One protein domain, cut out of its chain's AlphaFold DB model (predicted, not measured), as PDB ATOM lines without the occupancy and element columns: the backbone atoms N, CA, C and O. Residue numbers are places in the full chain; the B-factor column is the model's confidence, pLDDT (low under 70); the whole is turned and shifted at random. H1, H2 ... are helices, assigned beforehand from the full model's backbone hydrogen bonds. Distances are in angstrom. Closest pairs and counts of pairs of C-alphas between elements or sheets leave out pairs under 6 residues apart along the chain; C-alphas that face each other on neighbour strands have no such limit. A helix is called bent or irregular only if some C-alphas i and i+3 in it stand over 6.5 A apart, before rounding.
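Overview. This is residues 119 to 227 of the 290 residues of an uncharacterized protein of Ruminococcus sp. OM08-7 (UniProt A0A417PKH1). Three long helices make a layer in which H3 runs slantwise between H2 and H4, and H5 and H6 cross over one face of it, H5 packing on H2, and H6 on the end of H3 and on H4. The short H1 sits near the beginning of H2. The printed part has 109 residues, with six named helices in the order H1 to H6 and no named strand, and its class is all helix. It is compact, with a radius of gyration of the C-alphas of 13.0 A and spans of 36 by 35 by 24 A.

Arrangement. Start with H1, residues 119 to 122, which is close but not clearly touching to H2, residues 125 to 140; their closest C-alphas, of Gln 121 and Tyr 127, are 6.2 A apart. H3, residues 147 to 164, touches H2 at a steep tilt of 44 degrees, opposite ways, in a helical hairpin; look at the C-alphas of Thr 136 and Thr 154, the closest, 5.7 A apart. H4, residues 170 to 190, touches H3 at a steep tilt of 49 degrees, opposite ways, closest at the C-alphas of Val 160 and Ala 176, 4.8 A. H2 and H4 are apart. H5, residues 194 to 203, touches residues 131 to 138 of H2 at a steep tilt of 62 degrees, closest at the C-alphas of Ser 134 and Leu 201, 7.3 A. H6, residues 209 to 223, only just touches H5, with 3 pairs of C-alphas within 8 A, the closest being Leu 198 and Lys 212 at 6.3 A; the two form a helical hairpin at a shallow tilt of 17 degrees. With residues 219 to 223, H6 touches residues 177 to 184 of H4, about perpendicular at 84 degrees, closest at the C-alphas of Gln 177 and Tyr 222, 7.0 A. Every O i to N i+4 pair is within hydrogen-bond range in H5 and H6; in H2 it is 11 of 12, in H3 12 of 14 and in H4 14 of 17, while H1 is too short for such a pair.

Along the chain. Find C-alpha 119 at (24.673, -60.575, 61.642), where H1 begins. H2 is 23.8 A long and H3 26.3 A; H3 is irregular, with C-alphas 148 and 151 7.2 A apart. H4, 28.9 A from C-alpha 170 at (8.717, -69.550, 52.775), has a kink of 46 degrees near residue 181. H5 measures 14.3 A, and H6 runs 20.7 A to C-alpha 223 at (-0.737, -60.172, 66.770).

Size, cuts and confidence. The C-alphas of Gln 126 and Thr 227, the two farthest apart, are 37.8 A from each other. The printed part has no cut, and no link is long. Mean pLDDT of the printed part is 71.5; look for values under 70 at residues 165 to 178 and 208 to 227, among others.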
ATOM      1  N   TYR A 119      25.242 -60.432  62.982       62.41
ATOM      2  CA  TYR A 119      24.673 -60.575  61.642       62.41
ATOM      3  C   TYR A 119      25.305 -61.731  60.856       62.41
ATOM      4  O   TYR A 119      24.599 -62.517  60.224       62.41
ATOM      5  N   GLU A 120      26.627 -61.865  60.896       60.06
ATOM      6  CA  GLU A 120      27.330 -62.972  60.247       60.06
ATOM      7  C   GLU A 120      27.030 -64.296  60.948       60.06
ATOM      8  O   GLU A 120      26.741 -65.288  60.278       60.06
ATOM      9  N   GLN A 121      26.983 -64.293  62.284       63.34
ATOM     10  CA  GLN A 121      26.592 -65.448  63.088       63.34
ATOM     11  C   GLN A 121      25.212 -65.960  62.656       63.34
ATOM     12  O   GLN A 121      25.059 -67.144  62.373       63.34
ATOM     13  N   GLN A 122      24.235 -65.064  62.478       68.62
ATOM     14  CA  GLN A 122      22.868 -65.370  62.037       68.62
ATOM     15  C   GLN A 122      22.760 -66.139  60.712       68.62
ATOM     16  O   GLN A 122      21.792 -66.879  60.503       68.62
ATOM     17  N   HIS A 123      23.742 -65.986  59.824       70.75
ATOM     18  CA  HIS A 123      23.776 -66.646  58.518       70.75
ATOM     19  C   HIS A 123      24.541 -67.976  58.538       70.75
ATOM     20  O   HIS A 123      24.532 -68.706  57.543       70.75
ATOM     21  N   GLN A 124      25.152 -68.338  59.668       69.38
ATOM     22  CA  GLN A 124      25.806 -69.628  59.828       69.38
ATOM     23  C   GLN A 124      24.784 -70.746  60.095       69.38
ATOM     24  O   GLN A 124      23.796 -70.543  60.808       69.38
ATOM     25  N   PRO A 125      25.027 -71.977  59.602       68.38
ATOM     26  CA  PRO A 125      24.172 -73.129  59.903       68.38
ATOM     27  C   PRO A 125      24.004 -73.384  61.407       68.38
ATOM     28  O   PRO A 125      22.945 -73.836  61.848       68.38
ATOM     29  N   GLN A 126      25.043 -73.064  62.183       75.19
ATOM     30  CA  GLN A 126      25.116 -73.288  63.622       75.19
ATOM     31  C   GLN A 126      24.150 -72.390  64.414       75.19
ATOM     32  O   GLN A 126      23.547 -72.851  65.380       75.19
ATOM     33  N   TYR A 127      23.862 -71.179  63.930       76.94
ATOM     34  CA  TYR A 127      22.987 -70.231  64.625       76.94
ATOM     35  C   TYR A 127      21.585 -70.771  64.889       76.94
ATOM     36  O   TYR A 127      21.014 -70.549  65.952       76.94
ATOM     37  N   ARG A 128      21.013 -71.539  63.955       75.94
ATOM     38  CA  ARG A 128      19.687 -72.142  64.169       75.94
ATOM     39  C   ARG A 128      19.680 -73.136  65.325       75.94
ATOM     40  O   ARG A 128      18.663 -73.266  66.006       75.94
ATOM     41  N   LYS A 129      20.789 -73.850  65.511       79.12
ATOM     42  CA  LYS A 129      20.965 -74.808  66.599       79.12
ATOM     43  C   LYS A 129      21.170 -74.070  67.920       79.12
ATOM     44  O   LYS A 129      20.483 -74.394  68.882       79.12
ATOM     45  N   ASP A 130      22.012 -73.042  67.935       79.75
ATOM     46  CA  ASP A 130      22.274 -72.229  69.130       79.75
ATOM     47  C   ASP A 130      21.013 -71.494  69.600       79.75
ATOM     48  O   ASP A 130      20.667 -71.540  70.778       79.75
ATOM     49  N   LEU A 131      20.248 -70.930  68.661       85.69
ATOM     50  CA  LEU A 131      18.942 -70.325  68.919       85.69
ATOM     51  C   LEU A 131      17.968 -71.321  69.559       85.69
ATOM     52  O   LEU A 131      17.329 -71.009  70.561       85.69
ATOM     53  N   ALA A 132      17.840 -72.522  68.990       85.75
ATOM     54  CA  ALA A 132      16.936 -73.538  69.520       85.75
ATOM     55  C   ALA A 132      17.368 -74.041  70.909       85.75
ATOM     56  O   ALA A 132      16.512 -74.263  71.767       85.75
ATOM     57  N   ASN A 133      18.673 -74.195  71.142       82.25
ATOM     58  CA  ASN A 133      19.220 -74.608  72.433       82.25
ATOM     59  C   ASN A 133      18.962 -73.541  73.500       82.25
ATOM     60  O   ASN A 133      18.330 -73.837  74.508       82.25
ATOM     61  N   SER A 134      19.320 -72.285  73.222       87.38
ATOM     62  CA  SER A 134      19.123 -71.164  74.148       87.38
ATOM     63  C   SER A 134      17.649 -70.976  74.534       87.38
ATOM     64  O   SER A 134      17.313 -70.808  75.708       87.38
ATOM     65  N   LEU A 135      16.730 -71.093  73.567       88.00
ATOM     66  CA  LEU A 135      15.288 -71.045  73.829       88.00
ATOM     67  C   LEU A 135      14.796 -72.231  74.669       88.00
ATOM     68  O   LEU A 135      13.927 -72.063  75.524       88.00
ATOM     69  N   THR A 136      15.346 -73.422  74.435       86.19
ATOM     70  CA  THR A 136      15.022 -74.620  75.218       86.19
ATOM     71  C   THR A 136      15.479 -74.460  76.661       86.19
ATOM     72  O   THR A 136      14.680 -74.681  77.570       86.19
ATOM     73  N   ASP A 137      16.710 -73.999  76.874       86.62
ATOM     74  CA  ASP A 137      17.271 -73.754  78.202       86.62
ATOM     75  C   ASP A 137      16.464 -72.693  78.958       86.62
ATOM     76  O   ASP A 137      16.120 -72.874  80.130       86.62
ATOM     77  N   TYR A 138      16.059 -71.618  78.274       86.31
ATOM     78  CA  TYR A 138      15.169 -70.609  78.844       86.31
ATOM     79  C   TYR A 138      13.843 -71.210  79.326       86.31
ATOM     80  O   TYR A 138      13.407 -70.935  80.447       86.31
ATOM     81  N   LEU A 139      13.192 -72.037  78.501       82.75
ATOM     82  CA  LEU A 139      11.892 -72.636  78.815       82.75
ATOM     83  C   LEU A 139      11.980 -73.717  79.895       82.75
ATOM     84  O   LEU A 139      11.094 -73.783  80.744       82.75
ATOM     85  N   MET A 140      13.042 -74.525  79.915       83.12
ATOM     86  CA  MET A 140      13.272 -75.512  80.979       83.12
ATOM     87  C   MET A 140      13.448 -74.850  82.350       83.12
ATOM     88  O   MET A 140      13.041 -75.412  83.365       83.12
ATOM     89  N   ASN A 141      13.973 -73.624  82.376       81.06
ATOM     90  CA  ASN A 141      14.098 -72.808  83.581       81.06
ATOM     91  C   ASN A 141      12.803 -72.057  83.962       81.06
ATOM     92  O   ASN A 141      12.799 -71.282  84.924       81.06
ATOM     93  N   LYS A 142      11.682 -72.276  83.255       77.75
ATOM     94  CA  LYS A 142      10.356 -71.757  83.625       77.75
ATOM     95  C   LYS A 142       9.509 -72.854  84.278       77.75
ATOM     96  O   LYS A 142       8.957 -73.691  83.570       77.75
ATOM     97  N   PRO A 143       9.274 -72.798  85.606       74.44
ATOM     98  CA  PRO A 143       8.472 -73.803  86.316       74.44
ATOM     99  C   PRO A 143       7.028 -73.928  85.814       74.44
ATOM    100  O   PRO A 143       6.353 -74.915  86.086       74.44
ATOM    101  N   SER A 144       6.529 -72.899  85.127       79.12
ATOM    102  CA  SER A 144       5.186 -72.845  84.555       79.12
ATOM    103  C   SER A 144       5.043 -73.593  83.230       79.12
ATOM    104  O   SER A 144       3.908 -73.848  82.839       79.12
ATOM    105  N   VAL A 145       6.138 -73.927  82.539       77.62
ATOM    106  CA  VAL A 145       6.103 -74.622  81.246       77.62
ATOM    107  C   VAL A 145       6.225 -76.135  81.482       77.62
ATOM    108  O   VAL A 145       7.220 -76.583  82.053       77.62
ATOM    109  N   PRO A 146       5.251 -76.958  81.053       81.38
ATOM    110  CA  PRO A 146       5.357 -78.410  81.163       81.38
ATOM    111  C   PRO A 146       6.523 -78.951  80.329       81.38
ATOM    112  O   PRO A 146       6.652 -78.609  79.156       81.38
ATOM    113  N   GLN A 147       7.326 -79.865  80.888       82.12
ATOM    114  CA  GLN A 147       8.481 -80.452  80.185       82.12
ATOM    115  C   GLN A 147       8.113 -81.074  78.826       82.12
ATOM    116  O   GLN A 147       8.876 -80.960  77.872       82.12
ATOM    117  N   GLY A 148       6.926 -81.683  78.718       82.31
ATOM    118  CA  GLY A 148       6.430 -82.270  77.469       82.31
ATOM    119  C   GLY A 148       6.095 -81.257  76.367       82.31
ATOM    120  O   GLY A 148       6.005 -81.651  75.210       82.31
ATOM    121  N   GLU A 149       5.942 -79.971  76.698       81.12
ATOM    122  CA  GLU A 149       5.603 -78.907  75.740       81.12
ATOM    123  C   GLU A 149       6.806 -78.039  75.345       81.12
ATOM    124  O   GLU A 149       6.735 -77.299  74.365       81.12
ATOM    125  N   VAL A 150       7.936 -78.157  76.054       82.00
ATOM    126  CA  VAL A 150       9.139 -77.337  75.824       82.00
ATOM    127  C   VAL A 150       9.600 -77.410  74.369       82.00
ATOM    128  O   VAL A 150       9.777 -76.374  73.740       82.00
ATOM    129  N   GLY A 151       9.740 -78.612  73.802       78.75
ATOM    130  CA  GLY A 151      10.242 -78.772  72.432       78.75
ATOM    131  C   GLY A 151       9.334 -78.143  71.368       78.75
ATOM    132  O   GLY A 151       9.819 -77.547  70.404       78.75
ATOM    133  N   GLU A 152       8.016 -78.230  71.557       85.62
ATOM    134  CA  GLU A 152       7.046 -77.623  70.645       85.62
ATOM    135  C   GLU A 152       7.084 -76.092  70.745       85.62
ATOM    136  O   GLU A 152       7.188 -75.412  69.721       85.62
ATOM    137  N   ILE A 153       7.097 -75.546  71.966       80.50
ATOM    138  CA  ILE A 153       7.171 -74.099  72.199       80.50
ATOM    139  C   ILE A 153       8.494 -73.533  71.669       80.50
ATOM    140  O   ILE A 153       8.468 -72.518  70.971       80.50
ATOM    141  N   THR A 154       9.628 -74.203  71.909       85.12
ATOM    142  CA  THR A 154      10.931 -73.841  71.325       85.12
ATOM    143  C   THR A 154      10.826 -73.750  69.809       85.12
ATOM    144  O   THR A 154      11.203 -72.737  69.229       85.12
ATOM    145  N   SER A 155      10.283 -74.777  69.147       82.44
ATOM    146  CA  SER A 155      10.166 -74.792  67.685       82.44
ATOM    147  C   SER A 155       9.338 -73.615  67.158       82.44
ATOM    148  O   SER A 155       9.723 -72.968  66.180       82.44
ATOM    149  N   MET A 156       8.224 -73.303  67.825       82.62
ATOM    150  CA  MET A 156       7.384 -72.162  67.468       82.62
ATOM    151  C   MET A 156       8.126 -70.832  67.645       82.62
ATOM    152  O   MET A 156       8.079 -69.985  66.752       82.62
ATOM    153  N   LEU A 157       8.828 -70.646  68.767       82.75
ATOM    154  CA  LEU A 157       9.607 -69.436  69.042       82.75
ATOM    155  C   LEU A 157      10.756 -69.261  68.045       82.75
ATOM    156  O   LEU A 157      10.904 -68.178  67.483       82.75
ATOM    157  N   SER A 158      11.500 -70.329  67.749       84.50
ATOM    158  CA  SER A 158      12.561 -70.315  66.739       84.50
ATOM    159  C   SER A 158      12.023 -69.913  65.370       84.50
ATOM    160  O   SER A 158      12.628 -69.087  64.696       84.50
ATOM    161  N   ASN A 159      10.865 -70.438  64.953       77.12
ATOM    162  CA  ASN A 159      10.267 -70.055  63.673       77.12
ATOM    163  C   ASN A 159       9.878 -68.577  63.635       77.12
ATOM    164  O   ASN A 159      10.083 -67.938  62.607       77.12
ATOM    165  N   VAL A 160       9.345 -68.030  64.730       80.44
ATOM    166  CA  VAL A 160       9.003 -66.603  64.821       80.44
ATOM    167  C   VAL A 160      10.253 -65.740  64.707       80.44
ATOM    168  O   VAL A 160      10.271 -64.850  63.862       80.44
ATOM    169  N   VAL A 161      11.306 -66.042  65.473       81.31
ATOM    170  CA  VAL A 161      12.574 -65.294  65.433       81.31
ATOM    171  C   VAL A 161      13.230 -65.396  64.051       81.31
ATOM    172  O   VAL A 161      13.614 -64.389  63.461       81.31
ATOM    173  N   LEU A 162      13.304 -66.594  63.465       77.94
ATOM    174  CA  LEU A 162      13.884 -66.782  62.131       77.94
ATOM    175  C   LEU A 162      13.063 -66.091  61.035       77.94
ATOM    176  O   LEU A 162      13.640 -65.531  60.103       77.94
ATOM    177  N   ALA A 163      11.732 -66.115  61.132       68.25
ATOM    178  CA  ALA A 163      10.861 -65.432  60.181       68.25
ATOM    179  C   ALA A 163      10.984 -63.907  60.289       68.25
ATOM    180  O   ALA A 163      11.080 -63.252  59.253       68.25
ATOM    181  N   SER A 164      11.046 -63.347  61.503       70.50
ATOM    182  CA  SER A 164      11.221 -61.901  61.700       70.50
ATOM    183  C   SER A 164      12.566 -61.384  61.196       70.50
ATOM    184  O   SER A 164      12.662 -60.238  60.770       70.50
ATOM    185  N   LEU A 165      13.595 -62.235  61.204       69.75
ATOM    186  CA  LEU A 165      14.926 -61.903  60.692       69.75
ATOM    187  C   LEU A 165      15.118 -62.255  59.214       69.75
ATOM    188  O   LEU A 165      16.197 -62.043  58.680       69.75
ATOM    189  N   HIS A 166      14.095 -62.790  58.542       68.38
ATOM    190  CA  HIS A 166      14.186 -63.275  57.158       68.38
ATOM    191  C   HIS A 166      15.221 -64.398  56.943       68.38
ATOM    192  O   HIS A 166      15.590 -64.707  55.814       68.38
ATOM    193  N   LEU A 167      15.620 -65.091  58.013       62.16
ATOM    194  CA  LEU A 167      16.608 -66.177  58.004       62.16
ATOM    195  C   LEU A 167      15.985 -67.549  57.702       62.16
ATOM    196  O   LEU A 167      16.628 -68.591  57.852       62.16
ATOM    197  N   GLY A 168      14.714 -67.579  57.292       56.16
ATOM    198  CA  GLY A 168      13.950 -68.782  56.982       56.16
ATOM    199  C   GLY A 168      13.261 -68.702  55.623       56.16
ATOM    200  O   GLY A 168      12.750 -67.658  55.231       56.16
ATOM    201  N   GLY A 169      13.209 -69.833  54.911       49.78
ATOM    202  CA  GLY A 169      12.452 -69.938  53.661       49.78
ATOM    203  C   GLY A 169      10.939 -69.781  53.871       49.78
ATOM    204  O   GLY A 169      10.446 -69.746  55.001       49.78
ATOM    205  N   SER A 170      10.177 -69.765  52.777       46.31
ATOM    206  CA  SER A 170       8.717 -69.550  52.775       46.31
ATOM    207  C   SER A 170       7.931 -70.464  53.730       46.31
ATOM    208  O   SER A 170       6.923 -70.049  54.301       46.31
ATOM    209  N   VAL A 171       8.407 -71.691  53.962       48.25
ATOM    210  CA  VAL A 171       7.815 -72.639  54.922       48.25
ATOM    211  C   VAL A 171       7.906 -72.130  56.363       48.25
ATOM    212  O   VAL A 171       6.922 -72.199  57.096       48.25
ATOM    213  N   ILE A 172       9.058 -71.588  56.768       55.78
ATOM    214  CA  ILE A 172       9.276 -71.065  58.126       55.78
ATOM    215  C   ILE A 172       8.401 -69.831  58.351       55.78
ATOM    216  O   ILE A 172       7.752 -69.726  59.386       55.78
ATOM    217  N   GLN A 173       8.287 -68.957  57.349       58.34
ATOM    218  CA  GLN A 173       7.417 -67.778  57.408       58.34
ATOM    219  C   GLN A 173       5.936 -68.158  57.579       58.34
ATOM    220  O   GLN A 173       5.241 -67.618  58.441       58.34
ATOM    221  N   LEU A 174       5.449 -69.134  56.801       55.78
ATOM    222  CA  LEU A 174       4.073 -69.636  56.911       55.78
ATOM    223  C   LEU A 174       3.805 -70.319  58.257       55.78
ATOM    224  O   LEU A 174       2.710 -70.183  58.810       55.78
ATOM    225  N   ASN A 175       4.779 -71.065  58.778       58.75
ATOM    226  CA  ASN A 175       4.666 -71.719  60.077       58.75
ATOM    227  C   ASN A 175       4.645 -70.695  61.209       58.75
ATOM    228  O   ASN A 175       3.734 -70.753  62.032       58.75
ATOM    229  N   ALA A 176       5.549 -69.713  61.193       66.88
ATOM    230  CA  ALA A 176       5.582 -68.624  62.163       66.88
ATOM    231  C   ALA A 176       4.230 -67.909  62.242       66.88
ATOM    232  O   ALA A 176       3.674 -67.766  63.326       66.88
ATOM    233  N   GLN A 177       3.628 -67.570  61.096       63.72
ATOM    234  CA  GLN A 177       2.316 -66.917  61.054       63.72
ATOM    235  C   GLN A 177       1.198 -67.758  61.699       63.72
ATOM    236  O   GLN A 177       0.309 -67.216  62.356       63.72
ATOM    237  N   LYS A 178       1.205 -69.083  61.504       68.31
ATOM    238  CA  LYS A 178       0.209 -69.986  62.111       68.31
ATOM    239  C   LYS A 178       0.454 -70.182  63.605       68.31
ATOM    240  O   LYS A 178      -0.498 -70.228  64.381       68.31
ATOM    241  N   GLN A 179       1.720 -70.302  63.988       75.50
ATOM    242  CA  GLN A 179       2.158 -70.616  65.346       75.50
ATOM    243  C   GLN A 179       2.078 -69.409  66.280       75.50
ATOM    244  O   GLN A 179       1.892 -69.586  67.477       75.50
ATOM    245  N   LEU A 180       2.118 -68.187  65.753       73.81
ATOM    246  CA  LEU A 180       2.048 -66.952  66.534       73.81
ATOM    247  C   LEU A 180       0.785 -66.852  67.409       73.81
ATOM    248  O   LEU A 180       0.857 -66.477  68.577       73.81
ATOM    249  N   ASN A 181      -0.377 -67.245  66.876       68.25
ATOM    250  CA  ASN A 181      -1.633 -67.247  67.635       68.25
ATOM    251  C   ASN A 181      -1.620 -68.274  68.772       68.25
ATOM    252  O   ASN A 181      -2.164 -68.015  69.845       68.25
ATOM    253  N   VAL A 182      -0.988 -69.427  68.538       76.88
ATOM    254  CA  VAL A 182      -0.817 -70.476  69.549       76.88
ATOM    255  C   VAL A 182       0.148 -69.989  70.627       76.88
ATOM    256  O   VAL A 182      -0.193 -70.014  71.805       76.88
ATOM    257  N   LEU A 183       1.290 -69.422  70.232       77.06
ATOM    258  CA  LEU A 183       2.260 -68.812  71.140       77.06
ATOM    259  C   LEU A 183       1.647 -67.713  72.008       77.06
ATOM    260  O   LEU A 183       1.960 -67.640  73.189       77.06
ATOM    261  N   ASN A 184       0.741 -66.896  71.470       71.56
ATOM    262  CA  ASN A 184       0.027 -65.878  72.246       71.56
ATOM    263  C   ASN A 184      -0.922 -66.447  73.300       71.56
ATOM    264  O   ASN A 184      -1.185 -65.794  74.310       71.56
ATOM    265  N   ALA A 185      -1.488 -67.626  73.057       75.50
ATOM    266  CA  ALA A 185      -2.286 -68.317  74.057       75.50
ATOM    267  C   ALA A 185      -1.374 -68.944  75.121       75.50
ATOM    268  O   ALA A 185      -1.592 -68.741  76.314       75.50
ATOM    269  N   LEU A 186      -0.310 -69.630  74.692       75.50
ATOM    270  CA  LEU A 186       0.649 -70.289  75.582       75.50
ATOM    271  C   LEU A 186       1.428 -69.294  76.450       75.50
ATOM    272  O   LEU A 186       1.665 -69.572  77.620       75.50
ATOM    273  N   SER A 187       1.758 -68.112  75.928       76.56
ATOM    274  CA  SER A 187       2.441 -67.047  76.673       76.56
ATOM    275  C   SER A 187       1.619 -66.582  77.880       76.56
ATOM    276  O   SER A 187       2.156 -66.402  78.973       76.56
ATOM    277  N   LYS A 188       0.292 -66.487  77.724       76.62
ATOM    278  CA  LYS A 188      -0.647 -66.177  78.813       76.62
ATOM    279  C   LYS A 188      -0.749 -67.325  79.815       76.62
ATOM    280  O   LYS A 188      -0.725 -67.077  81.018       76.62
ATOM    281  N   THR A 189      -0.840 -68.562  79.327       76.12
ATOM    282  CA  THR A 189      -0.963 -69.765  80.167       76.12
ATOM    283  C   THR A 189       0.294 -70.001  81.007       76.12
ATOM    284  O   THR A 189       0.203 -70.201  82.217       76.12
ATOM    285  N   TYR A 190       1.471 -69.919  80.388       76.75
ATOM    286  CA  TYR A 190       2.756 -70.257  81.006       76.75
ATOM    287  C   TYR A 190       3.575 -69.045  81.444       76.75
ATOM    288  O   TYR A 190       4.709 -69.199  81.895       76.75
ATOM    289  N   LYS A 191       2.995 -67.843  81.382       77.44
ATOM    290  CA  LYS A 191       3.571 -66.599  81.913       77.44
ATOM    291  C   LYS A 191       4.975 -66.291  81.378       77.44
ATOM    292  O   LYS A 191       5.832 -65.803  82.115       77.44
ATOM    293  N   PHE A 192       5.202 -66.549  80.096       73.06
ATOM    294  CA  PHE A 192       6.349 -66.009  79.365       73.06
ATOM    295  C   PHE A 192       5.864 -64.930  78.396       73.06
ATOM    296  O   PHE A 192       4.694 -64.893  78.037       73.06
ATOM    297  N   SER A 193       6.747 -64.033  77.972       72.19
ATOM    298  CA  SER A 193       6.429 -63.011  76.968       72.19
ATOM    299  C   SER A 193       7.474 -63.009  75.862       72.19
ATOM    300  O   SER A 193       8.620 -63.395  76.103       72.19
ATOM    301  N   LEU A 194       7.094 -62.546  74.667       72.75
ATOM    302  CA  LEU A 194       8.059 -62.365  73.584       72.75
ATOM    303  C   LEU A 194       9.191 -61.425  74.020       72.75
ATOM    304  O   LEU A 194      10.345 -61.742  73.789       72.75
ATOM    305  N   ASP A 195       8.879 -60.343  74.738       68.50
ATOM    306  CA  ASP A 195       9.880 -59.420  75.288       68.50
ATOM    307  C   ASP A 195      10.906 -60.132  76.186       68.50
ATOM    308  O   ASP A 195      12.109 -60.023  75.962       68.50
ATOM    309  N   SER A 196      10.443 -60.967  77.124       72.12
ATOM    310  CA  SER A 196      11.342 -61.740  77.993       72.12
ATOM    311  C   SER A 196      12.216 -62.742  77.229       72.12
ATOM    312  O   SER A 196      13.348 -62.990  77.627       72.12
ATOM    313  N   ILE A 197      11.705 -63.291  76.122       79.62
ATOM    314  CA  ILE A 197      12.435 -64.225  75.257       79.62
ATOM    315  C   ILE A 197      13.482 -63.479  74.429       79.62
ATOM    316  O   ILE A 197      14.630 -63.898  74.362       79.62
ATOM    317  N   LEU A 198      13.108 -62.352  73.824       77.69
ATOM    318  CA  LEU A 198      14.032 -61.527  73.053       77.69
ATOM    319  C   LEU A 198      15.131 -60.947  73.945       77.69
ATOM    320  O   LEU A 198      16.265 -60.818  73.499       77.69
ATOM    321  N   LYS A 199      14.809 -60.603  75.198       73.69
ATOM    322  CA  LYS A 199      15.793 -60.172  76.191       73.69
ATOM    323  C   LYS A 199      16.806 -61.265  76.508       73.69
ATOM    324  O   LYS A 199      17.993 -60.989  76.417       73.69
ATOM    325  N   HIS A 200      16.340 -62.484  76.771       81.19
ATOM    326  CA  HIS A 200      17.213 -63.644  76.961       81.19
ATOM    327  C   HIS A 200      18.144 -63.863  75.758       81.19
ATOM    328  O   HIS A 200      19.345 -64.010  75.917       81.19
ATOM    329  N   LEU A 201      17.619 -63.789  74.533       80.44
ATOM    330  CA  LEU A 201      18.434 -63.962  73.325       80.44
ATOM    331  C   LEU A 201      19.462 -62.840  73.085       80.44
ATOM    332  O   LEU A 201      20.464 -63.083  72.420       80.44
ATOM    333  N   GLU A 202      19.233 -61.625  73.588       75.88
ATOM    334  CA  GLU A 202      20.263 -60.572  73.584       75.88
ATOM    335  C   GLU A 202      21.343 -60.838  74.633       75.88
ATOM    336  O   GLU A 202      22.522 -60.673  74.332       75.88
ATOM    337  N   GLU A 203      20.955 -61.268  75.838       78.56
ATOM    338  CA  GLU A 203      21.897 -61.632  76.907       78.56
ATOM    339  C   GLU A 203      22.821 -62.784  76.470       78.56
ATOM    340  O   GLU A 203      23.998 -62.792  76.814       78.56
ATOM    341  N   GLU A 204      22.317 -63.691  75.630       78.69
ATOM    342  CA  GLU A 204      23.067 -64.796  75.015       78.69
ATOM    343  C   GLU A 204      23.792 -64.407  73.709       78.69
ATOM    344  O   GLU A 204      24.287 -65.274  72.990       78.69
ATOM    345  N   HIS A 205      23.841 -63.116  73.359       78.19
ATOM    346  CA  HIS A 205      24.485 -62.591  72.145       78.19
ATOM    347  C   HIS A 205      23.963 -63.171  70.814       78.19
ATOM    348  O   HIS A 205      24.635 -63.096  69.790       78.19
ATOM    349  N   LEU A 206      22.736 -63.696  70.789       78.50
ATOM    350  CA  LEU A 206      22.086 -64.222  69.580       78.50
ATOM    351  C   LEU A 206      21.264 -63.151  68.840       78.50
ATOM    352  O   LEU A 206      20.969 -63.289  67.650       78.50
ATOM    353  N   LEU A 207      20.899 -62.062  69.522       76.12
ATOM    354  CA  LEU A 207      20.227 -60.895  68.948       76.12
ATOM    355  C   LEU A 207      20.907 -59.600  69.392       76.12
ATOM    356  O   LEU A 207      21.275 -59.461  70.552       76.12
ATOM    357  N   ALA A 208      20.971 -58.611  68.500       69.19
ATOM    358  CA  ALA A 208      21.255 -57.229  68.878       69.19
ATOM    359  C   ALA A 208      19.949 -56.412  68.975       69.19
ATOM    360  O   ALA A 208      18.866 -56.850  68.562       69.19
ATOM    361  N   ASN A 209      20.046 -55.200  69.528       56.84
ATOM    362  CA  ASN A 209      18.895 -54.320  69.767       56.84
ATOM    363  C   ASN A 209      18.084 -53.997  68.504       56.84
ATOM    364  O   ASN A 209      16.858 -53.879  68.559       56.84
ATOM    365  N   GLU A 210      18.734 -53.913  67.347       60.88
ATOM    366  CA  GLU A 210      18.057 -53.669  66.072       60.88
ATOM    367  C   GLU A 210      17.223 -54.878  65.621       60.88
ATOM    368  O   GLU A 210      16.093 -54.725  65.155       60.88
ATOM    369  N   GLN A 211      17.725 -56.096  65.837       64.81
ATOM    370  CA  GLN A 211      17.034 -57.343  65.514       64.81
ATOM    371  C   GLN A 211      15.834 -57.598  66.428       64.81
ATOM    372  O   GLN A 211      14.809 -58.124  65.979       64.81
ATOM    373  N   LYS A 212      15.906 -57.159  67.689       60.69
ATOM    374  CA  LYS A 212      14.746 -57.151  68.590       60.69
ATOM    375  C   LYS A 212      13.603 -56.321  68.024       60.69
ATOM    376  O   LYS A 212      12.455 -56.763  68.069       60.69
ATOM    377  N   ALA A 213      13.900 -55.154  67.449       59.78
ATOM    378  CA  ALA A 213      12.885 -54.296  66.847       59.78
ATOM    379  C   ALA A 213      12.161 -54.988  65.678       59.78
ATOM    380  O   ALA A 213      10.940 -54.874  65.578       59.78
ATOM    381  N   TYR A 214      12.866 -55.772  64.853       65.56
ATOM    382  CA  TYR A 214      12.241 -56.575  63.792       65.56
ATOM    383  C   TYR A 214      11.327 -57.671  64.345       65.56
ATOM    384  O   TYR A 214      10.218 -57.864  63.845       65.56
ATOM    385  N   CYS A 215      11.743 -58.344  65.419       64.25
ATOM    386  CA  CYS A 215      10.910 -59.335  66.101       64.25
ATOM    387  C   CYS A 215       9.627 -58.701  66.671       64.25
ATOM    388  O   CYS A 215       8.544 -59.277  66.554       64.25
ATOM    389  N   PHE A 216       9.724 -57.492  67.236       59.53
ATOM    390  CA  PHE A 216       8.566 -56.738  67.720       59.53
ATOM    391  C   PHE A 216       7.643 -56.262  66.600       59.53
ATOM    392  O   PHE A 216       6.427 -56.361  66.754       59.53
ATOM    393  N   GLN A 217       8.186 -55.776  65.483       62.25
ATOM    394  CA  GLN A 217       7.388 -55.375  64.320       62.25
ATOM    395  C   GLN A 217       6.633 -56.565  63.737       62.25
ATOM    396  O   GLN A 217       5.416 -56.497  63.600       62.25
ATOM    397  N   PHE A 218       7.317 -57.689  63.511       65.94
ATOM    398  CA  PHE A 218       6.690 -58.933  63.067       65.94
ATOM    399  C   PHE A 218       5.574 -59.362  64.029       65.94
ATOM    400  O   PHE A 218       4.459 -59.674  63.621       65.94
ATOM    401  N   TYR A 219       5.824 -59.313  65.336       60.97
ATOM    402  CA  TYR A 219       4.799 -59.610  66.327       60.97
ATOM    403  C   TYR A 219       3.611 -58.641  66.248       60.97
ATOM    404  O   TYR A 219       2.472 -59.090  66.220       60.97
ATOM    405  N   GLN A 220       3.829 -57.329  66.170       55.38
ATOM    406  CA  GLN A 220       2.747 -56.345  66.059       55.38
ATOM    407  C   GLN A 220       1.930 -56.532  64.774       55.38
ATOM    408  O   GLN A 220       0.702 -56.507  64.833       55.38
ATOM    409  N   GLU A 221       2.592 -56.795  63.649       57.09
ATOM    410  CA  GLU A 221       1.973 -57.017  62.338       57.09
ATOM    411  C   GLU A 221       1.050 -58.238  62.304       57.09
ATOM    412  O   GLU A 221       0.080 -58.250  61.555       57.09
ATOM    413  N   TYR A 222       1.306 -59.265  63.117       54.09
ATOM    414  CA  TYR A 222       0.511 -60.496  63.092       54.09
ATOM    415  C   TYR A 222      -0.294 -60.767  64.380       54.09
ATOM    416  O   TYR A 222      -1.178 -61.624  64.352       54.09
ATOM    417  N   CYS A 223      -0.033 -60.048  65.481       47.50
ATOM    418  CA  CYS A 223      -0.737 -60.172  66.770       47.50
ATOM    419  C   CYS A 223      -1.720 -59.040  67.075       47.50
ATOM    420  O   CYS A 223      -2.520 -59.195  67.999       47.50
ATOM    421  N   THR A 224      -1.663 -57.906  66.373       44.28
ATOM    422  CA  THR A 224      -2.728 -56.895  66.470       44.28
ATOM    423  C   THR A 224      -3.834 -57.253  65.479       44.28
ATOM    424  O   THR A 224      -3.541 -57.772  64.406       44.28
ATOM    425  N   ASP A 225      -5.103 -57.074  65.864       46.62
ATOM    426  CA  ASP A 225      -6.294 -57.519  65.120       46.62
ATOM    427  C   ASP A 225      -6.354 -56.960  63.678       46.62
ATOM    428  O   ASP A 225      -7.081 -56.012  63.384       46.62
ATOM    429  N   MET A 226      -5.613 -57.556  62.741       46.69
ATOM    430  CA  MET A 226      -5.733 -57.257  61.317       46.69
ATOM    431  C   MET A 226      -6.986 -57.924  60.762       46.69
ATOM    432  O   MET A 226      -7.184 -59.142  60.855       46.69
ATOM    433  N   THR A 227      -7.831 -57.135  60.109       48.91
ATOM    434  CA  THR A 227      -9.055 -57.638  59.490       48.91
ATOM    435  C   THR A 227      -8.734 -58.588  58.326       48.91
ATOM    436  O   THR A 227      -7.705 -58.488  57.650       48.91
TER     437      THR A 227